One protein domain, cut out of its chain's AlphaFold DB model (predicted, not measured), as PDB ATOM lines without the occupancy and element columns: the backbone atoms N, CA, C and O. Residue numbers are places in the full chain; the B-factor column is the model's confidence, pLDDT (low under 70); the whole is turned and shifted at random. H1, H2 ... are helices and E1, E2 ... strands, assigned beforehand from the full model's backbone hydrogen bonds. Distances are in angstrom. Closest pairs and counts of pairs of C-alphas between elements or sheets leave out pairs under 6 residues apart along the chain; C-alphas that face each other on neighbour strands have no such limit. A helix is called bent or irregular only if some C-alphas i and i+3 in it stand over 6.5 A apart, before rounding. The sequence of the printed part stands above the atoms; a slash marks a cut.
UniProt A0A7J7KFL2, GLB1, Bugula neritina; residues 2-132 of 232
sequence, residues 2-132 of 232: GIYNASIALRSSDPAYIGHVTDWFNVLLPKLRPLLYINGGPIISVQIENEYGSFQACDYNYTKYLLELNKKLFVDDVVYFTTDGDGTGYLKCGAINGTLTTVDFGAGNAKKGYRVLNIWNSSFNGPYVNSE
ATOM      1  N   GLY A   2      -9.211  10.267  51.891       48.41
ATOM      2  CA  GLY A   2      -9.586   8.948  51.375       48.41
ATOM      3  C   GLY A   2      -8.471   8.320  50.543       48.41
ATOM      4  O   GLY A   2      -7.950   8.956  49.637       48.41
ATOM      5  N   ILE A   3      -8.141   7.066  50.848       57.66
ATOM      6  CA  ILE A   3      -7.079   6.249  50.229       57.66
ATOM      7  C   ILE A   3      -7.551   5.648  48.881       57.66
ATOM      8  O   ILE A   3      -7.047   4.629  48.433       57.66
ATOM      9  N   TYR A   4      -8.567   6.227  48.234       54.69
ATOM     10  CA  TYR A   4      -9.161   5.649  47.025       54.69
ATOM     11  C   TYR A   4      -9.207   6.681  45.899       54.69
ATOM     12  O   TYR A   4     -10.184   7.403  45.727       54.69
ATOM     13  N   ASN A   5      -8.123   6.737  45.124       65.12
ATOM     14  CA  ASN A   5      -8.142   7.283  43.772       65.12
ATOM     15  C   ASN A   5      -8.204   6.098  42.801       65.12
ATOM     16  O   ASN A   5      -7.184   5.484  42.501       65.12
ATOM     17  N   ALA A   6      -9.406   5.769  42.322       72.19
ATOM     18  CA  ALA A   6      -9.626   4.660  41.387       72.19
ATOM     19  C   ALA A   6      -8.960   4.868  40.009       72.19
ATOM     20  O   ALA A   6      -8.985   3.965  39.177       72.19
ATOM     21  N   SER A   7      -8.377   6.044  39.763       88.25
ATOM     22  CA  SER A   7      -7.701   6.411  38.518       88.25
ATOM     23  C   SER A   7      -6.200   6.648  38.695       88.25
ATOM     24  O   SER A   7      -5.578   7.180  37.781       88.25
ATOM     25  N   ILE A   8      -5.616   6.278  39.844       94.31
ATOM     26  CA  ILE A   8      -4.177   6.437  40.074       94.31
ATOM     27  C   ILE A   8      -3.371   5.646  39.035       94.31
ATOM     28  O   ILE A   8      -3.541   4.433  38.886       94.31
ATOM     29  N   ALA A   9      -2.470   6.324  38.328       95.56
ATOM     30  CA  ALA A   9      -1.546   5.665  37.415       95.56
ATOM     31  C   ALA A   9      -0.276   5.240  38.171       95.56
ATOM     32  O   ALA A   9       0.603   6.049  38.471       95.56
ATOM     33  N   LEU A  10      -0.177   3.949  38.496       96.12
ATOM     34  CA  LEU A  10       0.991   3.379  39.174       96.12
ATOM     35  C   LEU A  10       2.256   3.478  38.310       96.12
ATOM     36  O   LEU A  10       2.180   3.395  37.083       96.12
ATOM     37  N   ARG A  11       3.416   3.598  38.970       97.56
ATOM     38  CA  ARG A  11       4.751   3.667  38.341       97.56
ATOM     39  C   ARG A  11       4.813   4.738  37.241       97.56
ATOM     40  O   ARG A  11       5.272   4.504  36.122       97.56
ATOM     41  N   SER A  12       4.274   5.911  37.554       98.31
ATOM     42  CA  SER A  12       4.201   7.064  36.656       98.31
ATOM     43  C   SER A  12       4.377   8.366  37.436       98.31
ATOM     44  O   SER A  12       4.482   8.362  38.663       98.31
ATOM     45  N   SER A  13       4.394   9.492  36.728       98.06
ATOM     46  CA  SER A  13       4.452  10.837  37.305       98.06
ATOM     47  C   SER A  13       3.103  11.348  37.830       98.06
ATOM     48  O   SER A  13       2.979  12.534  38.134       98.06
ATOM     49  N   ASP A  14       2.100  10.470  37.981       97.62
ATOM     50  CA  ASP A  14       0.836  10.788  38.652       97.62
ATOM     51  C   ASP A  14       1.102  11.440  40.026       97.62
ATOM     52  O   ASP A  14       1.735  10.813  40.886       97.62
ATOM     53  N   PRO A  15       0.617  12.676  40.265       96.25
ATOM     54  CA  PRO A  15       0.872  13.415  41.500       96.25
ATOM     55  C   PRO A  15       0.481  12.669  42.780       96.25
ATOM     56  O   PRO A  15       1.164  12.802  43.795       96.25
ATOM     57  N   ALA A  16      -0.601  11.884  42.750       95.38
ATOM     58  CA  ALA A  16      -1.027  11.101  43.904       95.38
ATOM     59  C   ALA A  16      -0.058   9.940  44.162       95.38
ATOM     60  O   ALA A  16       0.321   9.694  45.307       95.38
ATOM     61  N   TYR A  17       0.387   9.259  43.102       96.75
ATOM     62  CA  TYR A  17       1.344   8.161  43.221       96.75
ATOM     63  C   TYR A  17       2.699   8.650  43.741       96.75
ATOM     64  O   TYR A  17       3.180   8.153  44.762       96.75
ATOM     65  N   ILE A  18       3.291   9.667  43.101       97.31
ATOM     66  CA  ILE A  18       4.598  10.194  43.524       97.31
ATOM     67  C   ILE A  18       4.536  10.831  44.915       97.31
ATOM     68  O   ILE A  18       5.514  10.750  45.656       97.31
ATOM     69  N   GLY A  19       3.392  11.404  45.311       97.56
ATOM     70  CA  GLY A  19       3.167  11.893  46.672       97.56
ATOM     71  C   GLY A  19       3.343  10.781  47.707       97.56
ATOM     72  O   GLY A  19       4.149  10.914  48.624       97.56
ATOM     73  N   HIS A  20       2.689   9.634  47.501       97.31
ATOM     74  CA  HIS A  20       2.824   8.481  48.396       97.31
ATOM     75  C   HIS A  20       4.223   7.850  48.378       97.31
ATOM     76  O   HIS A  20       4.731   7.461  49.432       97.31
ATOM     77  N   VAL A  21       4.882   7.784  47.214       98.06
ATOM     78  CA  VAL A  21       6.289   7.349  47.123       98.06
ATOM     79  C   VAL A  21       7.190   8.265  47.955       98.06
ATOM     80  O   VAL A  21       8.060   7.795  48.688       98.06
ATOM     81  N   THR A  22       6.952   9.573  47.888       98.19
ATOM     82  CA  THR A  22       7.719  10.581  48.625       98.19
ATOM     83  C   THR A  22       7.532  10.453  50.125       98.19
ATOM     84  O   THR A  22       8.518  10.448  50.862       98.19
ATOM     85  N   ASP A  23       6.289  10.302  50.582       98.06
ATOM     86  CA  ASP A  23       5.977  10.081  51.994       98.06
ATOM     87  C   ASP A  23       6.700   8.841  52.532       98.06
ATOM     88  O   ASP A  23       7.299   8.881  53.609       98.06
ATOM     89  N   TRP A  24       6.718   7.756  51.753       98.44
ATOM     90  CA  TRP A  24       7.429   6.537  52.119       98.44
ATOM     91  C   TRP A  24       8.951   6.738  52.182       98.44
ATOM     92  O   TRP A  24       9.592   6.377  53.174       98.44
ATOM     93  N   PHE A  25       9.547   7.353  51.159       98.19
ATOM     94  CA  PHE A  25      10.998   7.560  51.090       98.19
ATOM     95  C   PHE A  25      11.510   8.556  52.133       98.19
ATOM     96  O   PHE A  25      12.607   8.358  52.656       98.19
ATOM     97  N   ASN A  26      10.702   9.546  52.523       97.75
ATOM     98  CA  ASN A  26      11.003  10.450  53.638       97.75
ATOM     99  C   ASN A  26      11.164   9.719  54.979       97.75
ATOM    100  O   ASN A  26      11.807  10.246  55.885       97.75
ATOM    101  N   VAL A  27      10.608   8.514  55.125       98.06
ATOM    102  CA  VAL A  27      10.791   7.682  56.322       98.06
ATOM    103  C   VAL A  27      11.892   6.646  56.117       98.06
ATOM    104  O   VAL A  27      12.741   6.474  56.994       98.06
ATOM    105  N   LEU A  28      11.876   5.933  54.988       97.88
ATOM    106  CA  LEU A  28      12.781   4.812  54.739       97.88
ATOM    107  C   LEU A  28      14.233   5.265  54.556       97.88
ATOM    108  O   LEU A  28      15.128   4.754  55.232       97.88
ATOM    109  N   LEU A  29      14.478   6.223  53.659       96.38
ATOM    110  CA  LEU A  29      15.836   6.592  53.262       96.38
ATOM    111  C   LEU A  29      16.640   7.196  54.429       96.38
ATOM    112  O   LEU A  29      17.764   6.756  54.654       96.38
ATOM    113  N   PRO A  30      16.102   8.084  55.285       95.25
ATOM    114  CA  PRO A  30      16.858   8.550  56.450       95.25
ATOM    115  C   PRO A  30      17.288   7.431  57.411       95.25
ATOM    116  O   PRO A  30      18.356   7.527  58.011       95.25
ATOM    117  N   LYS A  31      16.502   6.351  57.534       96.88
ATOM    118  CA  LYS A  31      16.849   5.194  58.382       96.88
ATOM    119  C   LYS A  31      17.970   4.343  57.794       96.88
ATOM    120  O   LYS A  31      18.750   3.773  58.548       96.88
ATOM    121  N   LEU A  32      18.047   4.251  56.468       97.06
ATOM    122  CA  LEU A  32      19.081   3.479  55.778       97.06
ATOM    123  C   LEU A  32      20.373   4.283  55.567       97.06
ATOM    124  O   LEU A  32      21.429   3.690  55.369       97.06
ATOM    125  N   ARG A  33      20.328   5.621  55.648       94.81
ATOM    126  CA  ARG A  33      21.478   6.494  55.366       94.81
ATOM    127  C   ARG A  33      22.719   6.172  56.217       94.81
ATOM    128  O   ARG A  33      23.807   6.139  55.642       94.81
ATOM    129  N   PRO A  34      22.623   5.881  57.531       95.94
ATOM    130  CA  PRO A  34      23.786   5.471  58.325       95.94
ATOM    131  C   PRO A  34      24.422   4.147  57.877       95.94
ATOM    132  O   PRO A  34      25.559   3.873  58.231       95.94
ATOM    133  N   LEU A  35      23.704   3.323  57.106       97.38
ATOM    134  CA  LEU A  35      24.177   2.029  56.608       97.38
ATOM    135  C   LEU A  35      24.885   2.133  55.249       97.38
ATOM    136  O   LEU A  35      25.330   1.119  54.716       97.38
ATOM    137  N   LEU A  36      25.004   3.334  54.682       95.88
ATOM    138  CA  LEU A  36      25.789   3.570  53.474       95.88
ATOM    139  C   LEU A  36      27.273   3.291  53.695       95.88
ATOM    140  O   LEU A  36      27.824   3.644  54.735       95.88
ATOM    141  N   TYR A  37      27.936   2.758  52.673       95.50
ATOM    142  CA  TYR A  37      29.373   2.494  52.693       95.50
ATOM    143  C   TYR A  37      30.210   3.747  52.969       95.50
ATOM    144  O   TYR A  37      31.109   3.710  53.805       95.50
ATOM    145  N   ILE A  38      29.841   4.893  52.386       92.06
ATOM    146  CA  ILE A  38      30.476   6.193  52.674       92.06
ATOM    147  C   ILE A  38      30.333   6.629  54.145       92.06
ATOM    148  O   ILE A  38      31.123   7.427  54.640       92.06
ATOM    149  N   ASN A  39      29.356   6.070  54.864       93.81
ATOM    150  CA  ASN A  39      29.120   6.295  56.291       93.81
ATOM    151  C   ASN A  39      29.611   5.119  57.164       93.81
ATOM    152  O   ASN A  39      29.279   5.056  58.345       93.81
ATOM    153  N   GLY A  40      30.389   4.185  56.602       95.19
ATOM    154  CA  GLY A  40      30.943   3.021  57.303       95.19
ATOM    155  C   GLY A  40      30.021   1.796  57.375       95.19
ATOM    156  O   GLY A  40      30.332   0.847  58.093       95.19
ATOM    157  N   GLY A  41      28.892   1.801  56.660       97.00
ATOM    158  CA  GLY A  41      27.954   0.680  56.596       97.00
ATOM    159  C   GLY A  41      28.143  -0.248  55.381       97.00
ATOM    160  O   GLY A  41      29.093  -0.103  54.617       97.00
ATOM    161  N   PRO A  42      27.254  -1.240  55.189       97.31
ATOM    162  CA  PRO A  42      27.397  -2.243  54.129       97.31
ATOM    163  C   PRO A  42      26.746  -1.881  52.778       97.31
ATOM    164  O   PRO A  42      26.940  -2.613  51.810       97.31
ATOM    165  N   ILE A  43      25.948  -0.811  52.678       97.38
ATOM    166  CA  ILE A  43      25.219  -0.473  51.441       97.38
ATOM    167  C   ILE A  43      26.168   0.214  50.448       97.38
ATOM    168  O   ILE A  43      26.521   1.379  50.629       97.38
ATOM    169  N   ILE A  44      26.556  -0.507  49.392       96.44
ATOM    170  CA  ILE A  44      27.506  -0.046  48.359       96.44
ATOM    171  C   ILE A  44      26.839   0.532  47.101       96.44
ATOM    172  O   ILE A  44      27.460   1.306  46.377       96.44
ATOM    173  N   SER A  45      25.585   0.167  46.829       97.06
ATOM    174  CA  SER A  45      24.816   0.634  45.673       97.06
ATOM    175  C   SER A  45      23.315   0.578  45.959       97.06
ATOM    176  O   SER A  45      22.876  -0.113  46.883       97.06
ATOM    177  N   VAL A  46      22.523   1.331  45.190       98.00
ATOM    178  CA  VAL A  46      21.061   1.427  45.349       98.00
ATOM    179  C   VAL A  46      20.381   1.361  43.983       98.00
ATOM    180  O   VAL A  46      20.687   2.162  43.099       98.00
ATOM    181  N   GLN A  47      19.443   0.428  43.821       98.62
ATOM    182  CA  GLN A  47      18.646   0.323  42.600       98.62
ATOM    183  C   GLN A  47      17.552   1.395  42.584       98.62
ATOM    184  O   GLN A  47      16.878   1.619  43.593       98.62
ATOM    185  N   ILE A  48      17.356   2.042  41.440       98.62
ATOM    186  CA  ILE A  48      16.242   2.949  41.181       98.62
ATOM    187  C   ILE A  48      15.226   2.220  40.309       98.62
ATOM    188  O   ILE A  48      15.539   1.842  39.183       98.62
ATOM    189  N   GLU A  49      14.000   2.076  40.825       98.50
ATOM    190  CA  GLU A  49      12.944   1.286  40.169       98.50
ATOM    191  C   GLU A  49      13.366  -0.191  39.964       98.50
ATOM    192  O   GLU A  49      14.360  -0.647  40.530       98.50
ATOM    193  N   ASN A  50      12.571  -0.984  39.251       98.75
ATOM    194  CA  ASN A  50      12.818  -2.394  38.967       98.75
ATOM    195  C   ASN A  50      12.195  -2.793  37.628       98.75
ATOM    196  O   ASN A  50      10.967  -2.817  37.510       98.75
ATOM    197  N   GLU A  51      13.019  -3.141  36.640       98.38
ATOM    198  CA  GLU A  51      12.581  -3.523  35.293       98.38
ATOM    199  C   GLU A  51      11.539  -2.551  34.714       98.38
ATOM    200  O   GLU A  51      10.469  -2.940  34.228       98.38
ATOM    201  N   TYR A  52      11.791  -1.244  34.832       98.69
ATOM    202  CA  TYR A  52      10.836  -0.239  34.361       98.69
ATOM    203  C   TYR A  52      10.642  -0.297  32.841       98.69
ATOM    204  O   TYR A  52       9.570   0.023  32.327       98.69
ATOM    205  N   GLY A  53      11.643  -0.811  32.125       98.19
ATOM    206  CA  GLY A  53      11.586  -1.161  30.715       98.19
ATOM    207  C   GLY A  53      10.513  -2.182  30.346       98.19
ATOM    208  O   GLY A  53      10.027  -2.178  29.215       98.19
ATOM    209  N   SER A  54      10.117  -3.025  31.298       97.25
ATOM    210  CA  SER A  54       9.049  -4.019  31.152       97.25
ATOM    211  C   SER A  54       7.663  -3.446  31.478       97.25
ATOM    212  O   SER A  54       6.657  -4.145  31.355       97.25
ATOM    213  N   PHE A  55       7.573  -2.171  31.877       96.75
ATOM    214  CA  PHE A  55       6.318  -1.496  32.199       96.75
ATOM    215  C   PHE A  55       5.866  -0.543  31.085       96.75
ATOM    216  O   PHE A  55       6.627   0.265  30.558       96.75
ATOM    217  N   GLN A  56       4.575  -0.592  30.754       94.56
ATOM    218  CA  GLN A  56       4.012   0.085  29.580       94.56
ATOM    219  C   GLN A  56       4.089   1.622  29.597       94.56
ATOM    220  O   GLN A  56       3.976   2.240  28.541       94.56
ATOM    221  N   ALA A  57       4.233   2.252  30.769       96.56
ATOM    222  CA  ALA A  57       4.136   3.708  30.883       96.56
ATOM    223  C   ALA A  57       5.323   4.448  30.246       96.56
ATOM    224  O   ALA A  57       5.114   5.505  29.657       96.56
ATOM    225  N   CYS A  58       6.544   3.900  30.340       97.62
ATOM    226  CA  CYS A  58       7.771   4.529  29.828       97.62
ATOM    227  C   CYS A  58       7.899   6.025  30.216       97.62
ATOM    228  O   CYS A  58       8.247   6.879  29.397       97.62
ATOM    229  N   ASP A  59       7.568   6.364  31.464       98.38
ATOM    230  CA  ASP A  59       7.564   7.738  31.967       98.38
ATOM    231  C   ASP A  59       8.947   8.141  32.512       98.38
ATOM    232  O   ASP A  59       9.314   7.843  33.651       98.38
ATOM    233  N   TYR A  60       9.721   8.866  31.702       98.06
ATOM    234  CA  TYR A  60      11.046   9.362  32.098       98.06
ATOM    235  C   TYR A  60      11.004  10.457  33.173       98.06
ATOM    236  O   TYR A  60      12.005  10.670  33.860       98.06
ATOM    237  N   ASN A  61       9.885  11.175  33.335       98.50
ATOM    238  CA  ASN A  61       9.772  12.169  34.403       98.50
ATOM    239  C   ASN A  61       9.677  11.472  35.758       98.50
ATOM    240  O   ASN A  61      10.294  11.925  36.721       98.50
ATOM    241  N   TYR A  62       8.954  10.354  35.816       98.69
ATOM    242  CA  TYR A  62       8.864   9.512  37.003       98.69
ATOM    243  C   TYR A  62      10.220   8.930  37.411       98.69
ATOM    244  O   TYR A  62      10.650   9.118  38.548       98.69
ATOM    245  N   THR A  63      10.937   8.276  36.498       98.44
ATOM    246  CA  THR A  63      12.223   7.651  36.845       98.44
ATOM    247  C   THR A  63      13.289   8.685  37.211       98.44
ATOM    248  O   THR A  63      14.025   8.504  38.184       98.44
ATOM    249  N   LYS A  64      13.310   9.833  36.518       98.38
ATOM    250  CA  LYS A  64      14.138  10.982  36.908       98.38
ATOM    251  C   LYS A  64      13.770  11.496  38.300       98.38
ATOM    252  O   LYS A  64      14.661  11.760  39.100       98.38
ATOM    253  N   TYR A  65      12.478  11.623  38.604       98.44
ATOM    254  CA  TYR A  65      12.016  12.047  39.925       98.44
ATOM    255  C   TYR A  65      12.517  11.112  41.033       98.44
ATOM    256  O   TYR A  65      13.018  11.592  42.048       98.44
ATOM    257  N   LEU A  66      12.446   9.793  40.827       98.50
ATOM    258  CA  LEU A  66      12.951   8.816  41.793       98.50
ATOM    259  C   LEU A  66      14.451   8.965  42.049       98.50
ATOM    260  O   LEU A  66      14.870   8.918  43.207       98.50
ATOM    261  N   LEU A  67      15.252   9.148  40.996       98.12
ATOM    262  CA  LEU A  67      16.694   9.353  41.133       98.12
ATOM    263  C   LEU A  67      16.995  10.620  41.942       98.12
ATOM    264  O   LEU A  67      17.757  10.566  42.905       98.12
ATOM    265  N   GLU A  68      16.369  11.745  41.593       97.44
ATOM    266  CA  GLU A  68      16.589  13.024  42.277       97.44
ATOM    267  C   GLU A  68      16.102  12.994  43.736       97.44
ATOM    268  O   GLU A  68      16.745  13.556  44.624       97.44
ATOM    269  N   LEU A  69      14.999  12.294  44.017       96.62
ATOM    270  CA  LEU A  69      14.512  12.104  45.382       96.62
ATOM    271  C   LEU A  69      15.491  11.267  46.220       96.62
ATOM    272  O   LEU A  69      15.773  11.625  47.365       96.62
ATOM    273  N   ASN A  70      16.035  10.186  45.651       97.12
ATOM    274  CA  ASN A  70      17.047   9.364  46.313       97.12
ATOM    275  C   ASN A  70      18.324  10.158  46.589       97.12
ATOM    276  O   ASN A  70      18.795  10.157  47.723       97.12
ATOM    277  N   LYS A  71      18.835  10.888  45.598       95.75
ATOM    278  CA  LYS A  71      19.990  11.787  45.735       95.75
ATOM    279  C   LYS A  71      19.812  12.794  46.874       95.75
ATOM    280  O   LYS A  71      20.633  12.882  47.787       95.75
ATOM    281  N   LYS A  72      18.653  13.458  46.901       94.38
ATOM    282  CA  LYS A  72      18.296  14.447  47.925       94.38
ATOM    283  C   LYS A  72      18.202  13.865  49.339       94.38
ATOM    284  O   LYS A  72      18.635  14.513  50.291       94.38
ATOM    285  N   LEU A  73      17.562  12.706  49.508       90.81
ATOM    286  CA  LEU A  73      17.273  12.135  50.833       90.81
ATOM    287  C   LEU A  73      18.384  11.217  51.361       90.81
ATOM    288  O   LEU A  73      18.520  11.061  52.577       90.81
ATOM    289  N   PHE A  74      19.163  10.616  50.464       88.56
ATOM    290  CA  PHE A  74      20.239   9.687  50.781       88.56
ATOM    291  C   PHE A  74      21.582  10.427  50.769       88.56
ATOM    292  O   PHE A  74      21.918  11.003  51.802       88.56
ATOM    293  N   VAL A  75      22.303  10.452  49.643       88.19
ATOM    294  CA  VAL A  75      23.415  11.358  49.285       88.19
ATOM    295  C   VAL A  75      23.705  11.196  47.785       88.19
ATOM    296  O   VAL A  75      23.468  10.127  47.230       88.19
ATOM    297  N   ASP A  76      24.276  12.212  47.139       88.25
ATOM    298  CA  ASP A  76      24.574  12.173  45.696       88.25
ATOM    299  C   ASP A  76      25.668  11.163  45.306       88.25
ATOM    300  O   ASP A  76      25.668  10.670  44.181       88.25
ATOM    301  N   ASP A  77      26.577  10.841  46.229       86.19
ATOM    302  CA  ASP A  77      27.799  10.054  45.981       86.19
ATOM    303  C   ASP A  77      27.594   8.525  46.097       86.19
ATOM    304  O   ASP A  77      28.534   7.755  46.285       86.19
ATOM    305  N   VAL A  78      26.343   8.057  46.037       92.44
ATOM    306  CA  VAL A  78      26.013   6.623  45.989       92.44
ATOM    307  C   VAL A  78      26.042   6.129  44.546       92.44
ATOM    308  O   VAL A  78      25.592   6.813  43.627       92.44
ATOM    309  N   VAL A  79      26.481   4.885  44.339       94.69
ATOM    310  CA  VAL A  79      26.300   4.200  43.054       94.69
ATOM    311  C   VAL A  79      24.825   3.836  42.878       94.69
ATOM    312  O   VAL A  79      24.359   2.790  43.338       94.69
ATOM    313  N   TYR A  80      24.081   4.716  42.215       97.19
ATOM    314  CA  TYR A  80      22.721   4.435  41.766       97.19
ATOM    315  C   TYR A  80      22.741   3.609  40.486       97.19
ATOM    316  O   TYR A  80      23.521   3.894  39.574       97.19
ATOM    317  N   PHE A  81      21.874   2.604  40.398       98.12
ATOM    318  CA  PHE A  81      21.788   1.730  39.231       98.12
ATOM    319  C   PHE A  81      20.345   1.393  38.850       98.12
ATOM    320  O   PHE A  81      19.436   1.573  39.655       98.12
ATOM    321  N   THR A  82      20.132   0.911  37.630       98.62
ATOM    322  CA  THR A  82      18.855   0.335  37.170       98.62
ATOM    323  C   THR A  82      19.072  -1.099  36.703       98.62
ATOM    324  O   THR A  82      20.185  -1.447  36.300       98.62
ATOM    325  N   THR A  83      18.024  -1.918  36.740       98.81
ATOM    326  CA  THR A  83      18.035  -3.313  36.273       98.81
ATOM    327  C   THR A  83      16.862  -3.523  35.332       98.81
ATOM    328  O   THR A  83      15.740  -3.158  35.682       98.81
ATOM    329  N   ASP A  84      17.132  -4.101  34.163       98.75
ATOM    330  CA  ASP A  84      16.138  -4.513  33.175       98.75
ATOM    331  C   ASP A  84      16.655  -5.715  32.370       98.75
ATOM    332  O   ASP A  84      17.865  -5.921  32.255       98.75
ATOM    333  N   GLY A  85      15.757  -6.436  31.696       98.38
ATOM    334  CA  GLY A  85      16.144  -7.529  30.806       98.38
ATOM    335  C   GLY A  85      17.213  -7.170  29.764       98.38
ATOM    336  O   GLY A  85      17.307  -6.045  29.262       98.38
ATOM    337  N   ASP A  86      17.988  -8.178  29.356       96.62
ATOM    338  CA  ASP A  86      19.166  -8.093  28.473       96.62
ATOM    339  C   ASP A  86      18.910  -7.680  26.997       96.62
ATOM    340  O   ASP A  86      19.749  -7.871  26.107       96.62
ATOM    341  N   GLY A  87      17.758  -7.068  26.719       96.44
ATOM    342  CA  GLY A  87      17.321  -6.597  25.409       96.44
ATOM    343  C   GLY A  87      17.237  -5.073  25.313       96.44
ATOM    344  O   GLY A  87      16.769  -4.386  26.217       96.44
ATOM    345  N   THR A  88      17.586  -4.522  24.146       96.00
ATOM    346  CA  THR A  88      17.506  -3.069  23.882       96.00
ATOM    347  C   THR A  88      16.094  -2.497  24.040       96.00
ATOM    348  O   THR A  88      15.946  -1.300  24.258       96.00
ATOM    349  N   GLY A  89      15.060  -3.334  23.881       96.44
ATOM    350  CA  GLY A  89      13.665  -2.941  24.077       96.44
ATOM    351  C   GLY A  89      13.371  -2.541  25.522       96.44
ATOM    352  O   GLY A  89      12.781  -1.485  25.730       96.44
ATOM    353  N   TYR A  90      13.855  -3.326  26.488       97.50
ATOM    354  CA  TYR A  90      13.686  -3.049  27.915       97.50
ATOM    355  C   TYR A  90      14.488  -1.804  28.317       97.50
ATOM    356  O   TYR A  90      13.939  -0.809  28.790       97.50
ATOM    357  N   LEU A  91      15.776  -1.776  27.974       96.88
ATOM    358  CA  LEU A  91      16.674  -0.681  28.361       96.88
ATOM    359  C   LEU A  91      16.299   0.688  27.790       96.88
ATOM    360  O   LEU A  91      16.701   1.708  28.345       96.88
ATOM    361  N   LYS A  92      15.520   0.738  26.701       96.50
ATOM    362  CA  LYS A  92      15.031   2.000  26.137       96.50
ATOM    363  C   LYS A  92      14.251   2.813  27.171       96.50
ATOM    364  O   LYS A  92      14.480   4.011  27.257       96.50
ATOM    365  N   CYS A  93      13.355   2.166  27.913       97.38
ATOM    366  CA  CYS A  93      12.510   2.821  28.911       97.38
ATOM    367  C   CYS A  93      13.026   2.627  30.343       97.38
ATOM    368  O   CYS A  93      12.642   3.396  31.218       97.38
ATOM    369  N   GLY A  94      13.880   1.630  30.584       97.50
ATOM    370  CA  GLY A  94      14.383   1.309  31.918       97.50
ATOM    371  C   GLY A  94      15.651   2.051  32.348       97.50
ATOM    372  O   GLY A  94      15.803   2.390  33.520       97.50
ATOM    373  N   ALA A  95      16.543   2.387  31.408       96.56
ATOM    374  CA  ALA A  95      17.784   3.080  31.742       96.56
ATOM    375  C   ALA A  95      17.550   4.555  32.111       96.56
ATOM    376  O   ALA A  95      16.841   5.287  31.416       96.56
ATOM    377  N   ILE A  96      18.227   5.020  33.165       96.69
ATOM    378  CA  ILE A  96      18.157   6.404  33.646       96.69
ATOM    379  C   ILE A  96      19.517   7.081  33.445       96.69
ATOM    380  O   ILE A  96      20.571   6.532  33.757       96.69
ATOM    381  N   ASN A  97      19.519   8.305  32.914       93.38
ATOM    382  CA  ASN A  97      20.761   9.065  32.791       93.38
ATOM    383  C   ASN A  97      21.305   9.432  34.184       93.38
ATOM    384  O   ASN A  97      20.575   9.972  35.015       93.38
ATOM    385  N   GLY A  98      22.595   9.186  34.416       91.88
ATOM    386  CA  GLY A  98      23.247   9.407  35.706       91.88
ATOM    387  C   GLY A  98      23.203   8.206  36.655       91.88
ATOM    388  O   GLY A  98      23.569   8.366  37.816       91.88
ATOM    389  N   THR A  99      22.782   7.030  36.179       95.06
ATOM    390  CA  THR A  99      22.878   5.753  36.904       95.06
ATOM    391  C   THR A  99      23.729   4.743  36.136       95.06
ATOM    392  O   THR A  99      23.856   4.832  34.916       95.06
ATOM    393  N   LEU A 100      24.271   3.745  36.834       96.56
ATOM    394  CA  LEU A 100      24.823   2.548  36.204       96.56
ATOM    395  C   LEU A 100      23.679   1.703  35.630       96.56
ATOM    396  O   LEU A 100      22.822   1.235  36.373       96.56
ATOM    397  N   THR A 101      23.671   1.460  34.324       97.31
ATOM    398  CA  THR A 101      22.713   0.521  33.735       97.31
ATOM    399  C   THR A 101      23.213  -0.907  33.943       97.31
ATOM    400  O   THR A 101      24.340  -1.235  33.564       97.31
ATOM    401  N   THR A 102      22.386  -1.764  34.531       98.50
ATOM    402  CA  THR A 102      22.650  -3.200  34.711       98.50
ATOM    403  C   THR A 102      21.577  -4.019  34.001       98.50
ATOM    404  O   THR A 102      20.585  -3.457  33.538       98.50
ATOM    405  N   VAL A 103      21.794  -5.327  33.864       98.62
ATOM    406  CA  VAL A 103      20.813  -6.227  33.245       98.62
ATOM    407  C   VAL A 103      20.463  -7.391  34.151       98.62
ATOM    408  O   VAL A 103      21.230  -7.717  35.054       98.62
ATOM    409  N   ASP A 104      19.356  -8.055  33.865       98.75
ATOM    410  CA  ASP A 104      19.043  -9.386  34.371       98.75
ATOM    411  C   ASP A 104      18.990 -10.417  33.233       98.75
ATOM    412  O   ASP A 104      18.759 -10.095  32.063       98.75
ATOM    413  N   PHE A 105      19.329 -11.665  33.568       98.69
ATOM    414  CA  PHE A 105      19.148 -12.836  32.704       98.69
ATOM    415  C   PHE A 105      19.492 -14.124  33.462       98.69
ATOM    416  O   PHE A 105      20.339 -14.140  34.355       98.69
ATOM    417  N   GLY A 106      18.881 -15.239  33.059       98.31
ATOM    418  CA  GLY A 106      19.085 -16.550  33.682       98.31
ATOM    419  C   GLY A 106      20.260 -17.358  33.125       98.31
ATOM    420  O   GLY A 106      21.111 -16.871  32.378       98.31
ATOM    421  N   ALA A 107      20.310 -18.644  33.479       97.31
ATOM    422  CA  ALA A 107      21.302 -19.571  32.938       97.31
ATOM    423  C   ALA A 107      21.253 -19.637  31.395       97.31
ATOM    424  O   ALA A 107      20.200 -19.851  30.796       97.31
ATOM    425  N   GLY A 108      22.407 -19.485  30.740       96.62
ATOM    426  CA  GLY A 108      22.484 -19.403  29.285       96.62
ATOM    427  C   GLY A 108      23.788 -18.792  28.780       96.62
ATOM    428  O   GLY A 108      24.874 -19.066  29.287       96.62
ATOM    429  N   ASN A 109      23.698 -17.977  27.727       97.00
ATOM    430  CA  ASN A 109      24.861 -17.333  27.122       97.00
ATOM    431  C   ASN A 109      25.163 -15.992  27.809       97.00
ATOM    432  O   ASN A 109      24.677 -14.948  27.374       97.00
ATOM    433  N   ALA A 110      26.019 -16.022  28.834       97.25
ATOM    434  CA  ALA A 110      26.408 -14.835  29.599       97.25
ATOM    435  C   ALA A 110      26.946 -13.695  28.713       97.25
ATOM    436  O   ALA A 110      26.545 -12.544  28.855       97.25
ATOM    437  N   LYS A 111      27.820 -14.007  27.744       96.56
ATOM    438  CA  LYS A 111      28.407 -12.998  26.844       96.56
ATOM    439  C   LYS A 111      27.341 -12.257  26.034       96.56
ATOM    440  O   LYS A 111      27.501 -11.068  25.765       96.56
ATOM    441  N   LYS A 112      26.278 -12.956  25.622       96.69
ATOM    442  CA  LYS A 112      25.144 -12.333  24.933       96.69
ATOM    443  C   LYS A 112      24.419 -11.362  25.867       96.69
ATOM    444  O   LYS A 112      24.219 -10.228  25.445       96.69
ATOM    445  N   GLY A 113      24.118 -11.780  27.098       96.25
ATOM    446  CA  GLY A 113      23.386 -10.956  28.062       96.25
ATOM    447  C   GLY A 113      24.099  -9.645  28.396       96.25
ATOM    448  O   GLY A 113      23.514  -8.571  28.326       96.25
ATOM    449  N   TYR A 114      25.417  -9.683  28.608       96.69
ATOM    450  CA  TYR A 114      26.177  -8.457  28.890       96.69
ATOM    451  C   TYR A 114      26.382  -7.541  27.679       96.69
ATOM    452  O   TYR A 114      26.701  -6.365  27.845       96.69
ATOM    453  N   ARG A 115      26.240  -8.045  26.445       94.88
ATOM    454  CA  ARG A 115      26.624  -7.289  25.239       94.88
ATOM    455  C   ARG A 115      25.871  -5.968  25.124       94.88
ATOM    456  O   ARG A 115      26.449  -4.998  24.633       94.88
ATOM    457  N   VAL A 116      24.613  -5.933  25.556       94.06
ATOM    458  CA  VAL A 116      23.759  -4.750  25.442       94.06
ATOM    459  C   VAL A 116      24.270  -3.570  26.283       94.06
ATOM    460  O   VAL A 116      24.128  -2.420  25.868       94.06
ATOM    461  N   LEU A 117      24.991  -3.840  27.379       95.00
ATOM    462  CA  LEU A 117      25.572  -2.811  28.248       95.00
ATOM    463  C   LEU A 117      26.639  -1.954  27.551       95.00
ATOM    464  O   LEU A 117      26.884  -0.829  27.978       95.00
ATOM    465  N   ASN A 118      27.218  -2.419  26.435       91.75
ATOM    466  CA  ASN A 118      28.114  -1.600  25.605       91.75
ATOM    467  C   ASN A 118      27.451  -0.316  25.100       91.75
ATOM    468  O   ASN A 118      28.147   0.646  24.811       91.75
ATOM    469  N   ILE A 119      26.127  -0.306  24.937       90.81
ATOM    470  CA  ILE A 119      25.415   0.858  24.411       90.81
ATOM    471  C   ILE A 119      25.228   1.888  25.532       90.81
ATOM    472  O   ILE A 119      25.620   3.042  25.367       90.81
ATOM    473  N   TRP A 120      24.702   1.462  26.685       90.94
ATOM    474  CA  TRP A 120      24.309   2.363  27.776       90.94
ATOM    475  C   TRP A 120      25.447   2.755  28.732       90.94
ATOM    476  O   TRP A 120      25.410   3.859  29.265       90.94
ATOM    477  N   ASN A 121      26.489   1.930  28.890       90.88
ATOM    478  CA  ASN A 121      27.620   2.225  29.790       90.88
ATOM    479  C   ASN A 121      28.891   2.695  29.052       90.88
ATOM    480  O   ASN A 121      29.951   2.838  29.666       90.88
ATOM    481  N   SER A 122      28.812   2.939  27.736       81.56
ATOM    482  CA  SER A 122      29.970   3.305  26.896       81.56
ATOM    483  C   SER A 122      30.699   4.569  27.353       81.56
ATOM    484  O   SER A 122      31.907   4.680  27.161       81.56
ATOM    485  N   SER A 123      29.986   5.521  27.957       77.69
ATOM    486  CA  SER A 123      30.522   6.841  28.294       77.69
ATOM    487  C   SER A 123      31.428   6.867  29.527       77.69
ATOM    488  O   SER A 123      32.199   7.813  29.668       77.69
ATOM    489  N   PHE A 124      31.373   5.859  30.404       78.38
ATOM    490  CA  PHE A 124      32.144   5.849  31.657       78.38
ATOM    491  C   PHE A 124      32.857   4.525  31.960       78.38
ATOM    492  O   PHE A 124      33.470   4.400  33.016       78.38
ATOM    493  N   ASN A 125      32.824   3.550  31.037       75.06
ATOM    494  CA  ASN A 125      33.500   2.253  31.180       75.06
ATOM    495  C   ASN A 125      33.183   1.554  32.523       75.06
ATOM    496  O   ASN A 125      34.070   1.025  33.194       75.06
ATOM    497  N   GLY A 126      31.912   1.613  32.937       77.06
ATOM    498  CA  GLY A 126      31.436   1.014  34.183       77.06
ATOM    499  C   GLY A 126      31.444  -0.520  34.167       77.06
ATOM    500  O   GLY A 126      31.522  -1.128  33.096       77.06
ATOM    501  N   PRO A 127      31.340  -1.165  35.345       91.44
ATOM    502  CA  PRO A 127      31.316  -2.618  35.435       91.44
ATOM    503  C   PRO A 127      30.095  -3.193  34.715       91.44
ATOM    504  O   PRO A 127      29.020  -2.592  34.681       91.44
ATOM    505  N   TYR A 128      30.244  -4.396  34.170       96.00
ATOM    506  CA  TYR A 128      29.097  -5.177  33.726       96.00
ATOM    507  C   TYR A 128      28.547  -5.966  34.896       96.00
ATOM    508  O   TYR A 128      29.279  -6.692  35.571       96.00
ATOM    509  N   VAL A 129      27.249  -5.808  35.118       98.06
ATOM    510  CA  VAL A 129      26.554  -6.385  36.260       98.06
ATOM    511  C   VAL A 129      25.320  -7.115  35.754       98.06
ATOM    512  O   VAL A 129      24.525  -6.534  35.012       98.06
ATOM    513  N   ASN A 130      25.196  -8.388  36.134       98.62
ATOM    514  CA  ASN A 130      23.925  -9.095  36.099       98.62
ATOM    515  C   ASN A 130      23.310  -8.979  37.500       98.62
ATOM    516  O   ASN A 130      23.781  -9.631  38.436       98.62
ATOM    517  N   SER A 131      22.331  -8.091  37.644       98.75
ATOM    518  CA  SER A 131      21.712  -7.756  38.928       98.75
ATOM    519  C   SER A 131      20.658  -8.769  39.363       98.75
ATOM    520  O   SER A 131      20.355  -8.835  40.552       98.75
ATOM    521  N   GLU A 132      20.163  -9.612  38.456       98.81
ATOM    522  CA  GLU A 132      19.320 -10.760  38.793       98.81
ATOM    523  C   GLU A 132      19.686 -11.964  37.924       98.81
ATOM    524  O   GLU A 132      19.140 -12.233  36.852       98.81
TER     525      GLU A 132
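This is residues 2 to 132 of the 232 residues of the protein "GLB1" of Bugula neritina (UniProt A0A7J7KFL2). A sheet of four parallel strands, E1 to E4, curled like part of a barrel, has helices set round it: H2, H3, H4 and H5 are on the sheet, and the long helix H1 packs side by side with H2, away from the strands. H1 and H2 lie toward one end of the longest axis, and the short H4 lies at the other. The printed part has 131 residues with five named helices and four named strands, in the order H1 E1 H2 E2 H3 E3 H4 H5 E4. The sheet's order is E1 E2 E3 E4, and the class is mixed, helices and strands. The whole is compact, with a radius of gyration of the C-alphas of 15.8 A and spans of 50 by 40 by 27 A.

The strands are E1, residues 45 to 47; E2, residues 79 to 85, 19.8 A long; E3, residues 100 to 106, 20.1 A; and E4, residues 129 to 132, 8.8 A, ending at C-alpha 132 (19.320, -10.760, 38.793). H1, residues 15 to 35, measures 30.0 A and begins at C-alpha 15 (0.872, 13.415, 41.500). It has a kink of 40 degrees near residue 28 and is only just irregular, with C-alphas 31 and 34 6.9 A apart. H2, residues 60 to 73, measures 19.9 A. H3 is residues 88 to 94, H4 residues 110 to 115 and H5 residues 117 to 120.

The sheet is strongly twisted, with edge strands E1 and E4. E2 pairs with E1 through N 46 and O 79, 3.0 A, and with E3 through N 102 and O 82, 2.8 A. E3 pairs with E4 through N 131 and O 103, 2.8 A. Three strand-helix-strand units, parallel neighbour strands joined through helices, have right-handed crossovers: E1, H2, E2; E2, H3, E3; and E3, H4 H5, E4. H3 is over E2 at a height over the sheet of 8.0 A; their closest C-alphas, Tyr 90 and Asp 84, are 6.0 A apart. H4, at a height of 8.5 A, is only just over E3, with 3 of its 6 C-alphas falling on it. H5 only grazes the sheet, and so does H2, with its residues 63 to 71. H1 and H2 touch, the closest C-alphas being Leu 29 and Leu 73, 6.2 A, at a steep tilt of 36 degrees, only just past shallow, the same way. H1 is not on the sheet. O i to N i+4 pairs are within hydrogen-bond range throughout H2 and H4, in 12 of 17 in H1 and 2 of 3 in H3; H5 is too short for one.

The C-alphas of Gly 2 and Lys 111 are the two farthest apart, 50.3 A. The printed part has no cut. The link from E1 to H2, 12 residues, is long. The mean pLDDT of the printed part is 94.2, and residues 2 to 5 are under 70.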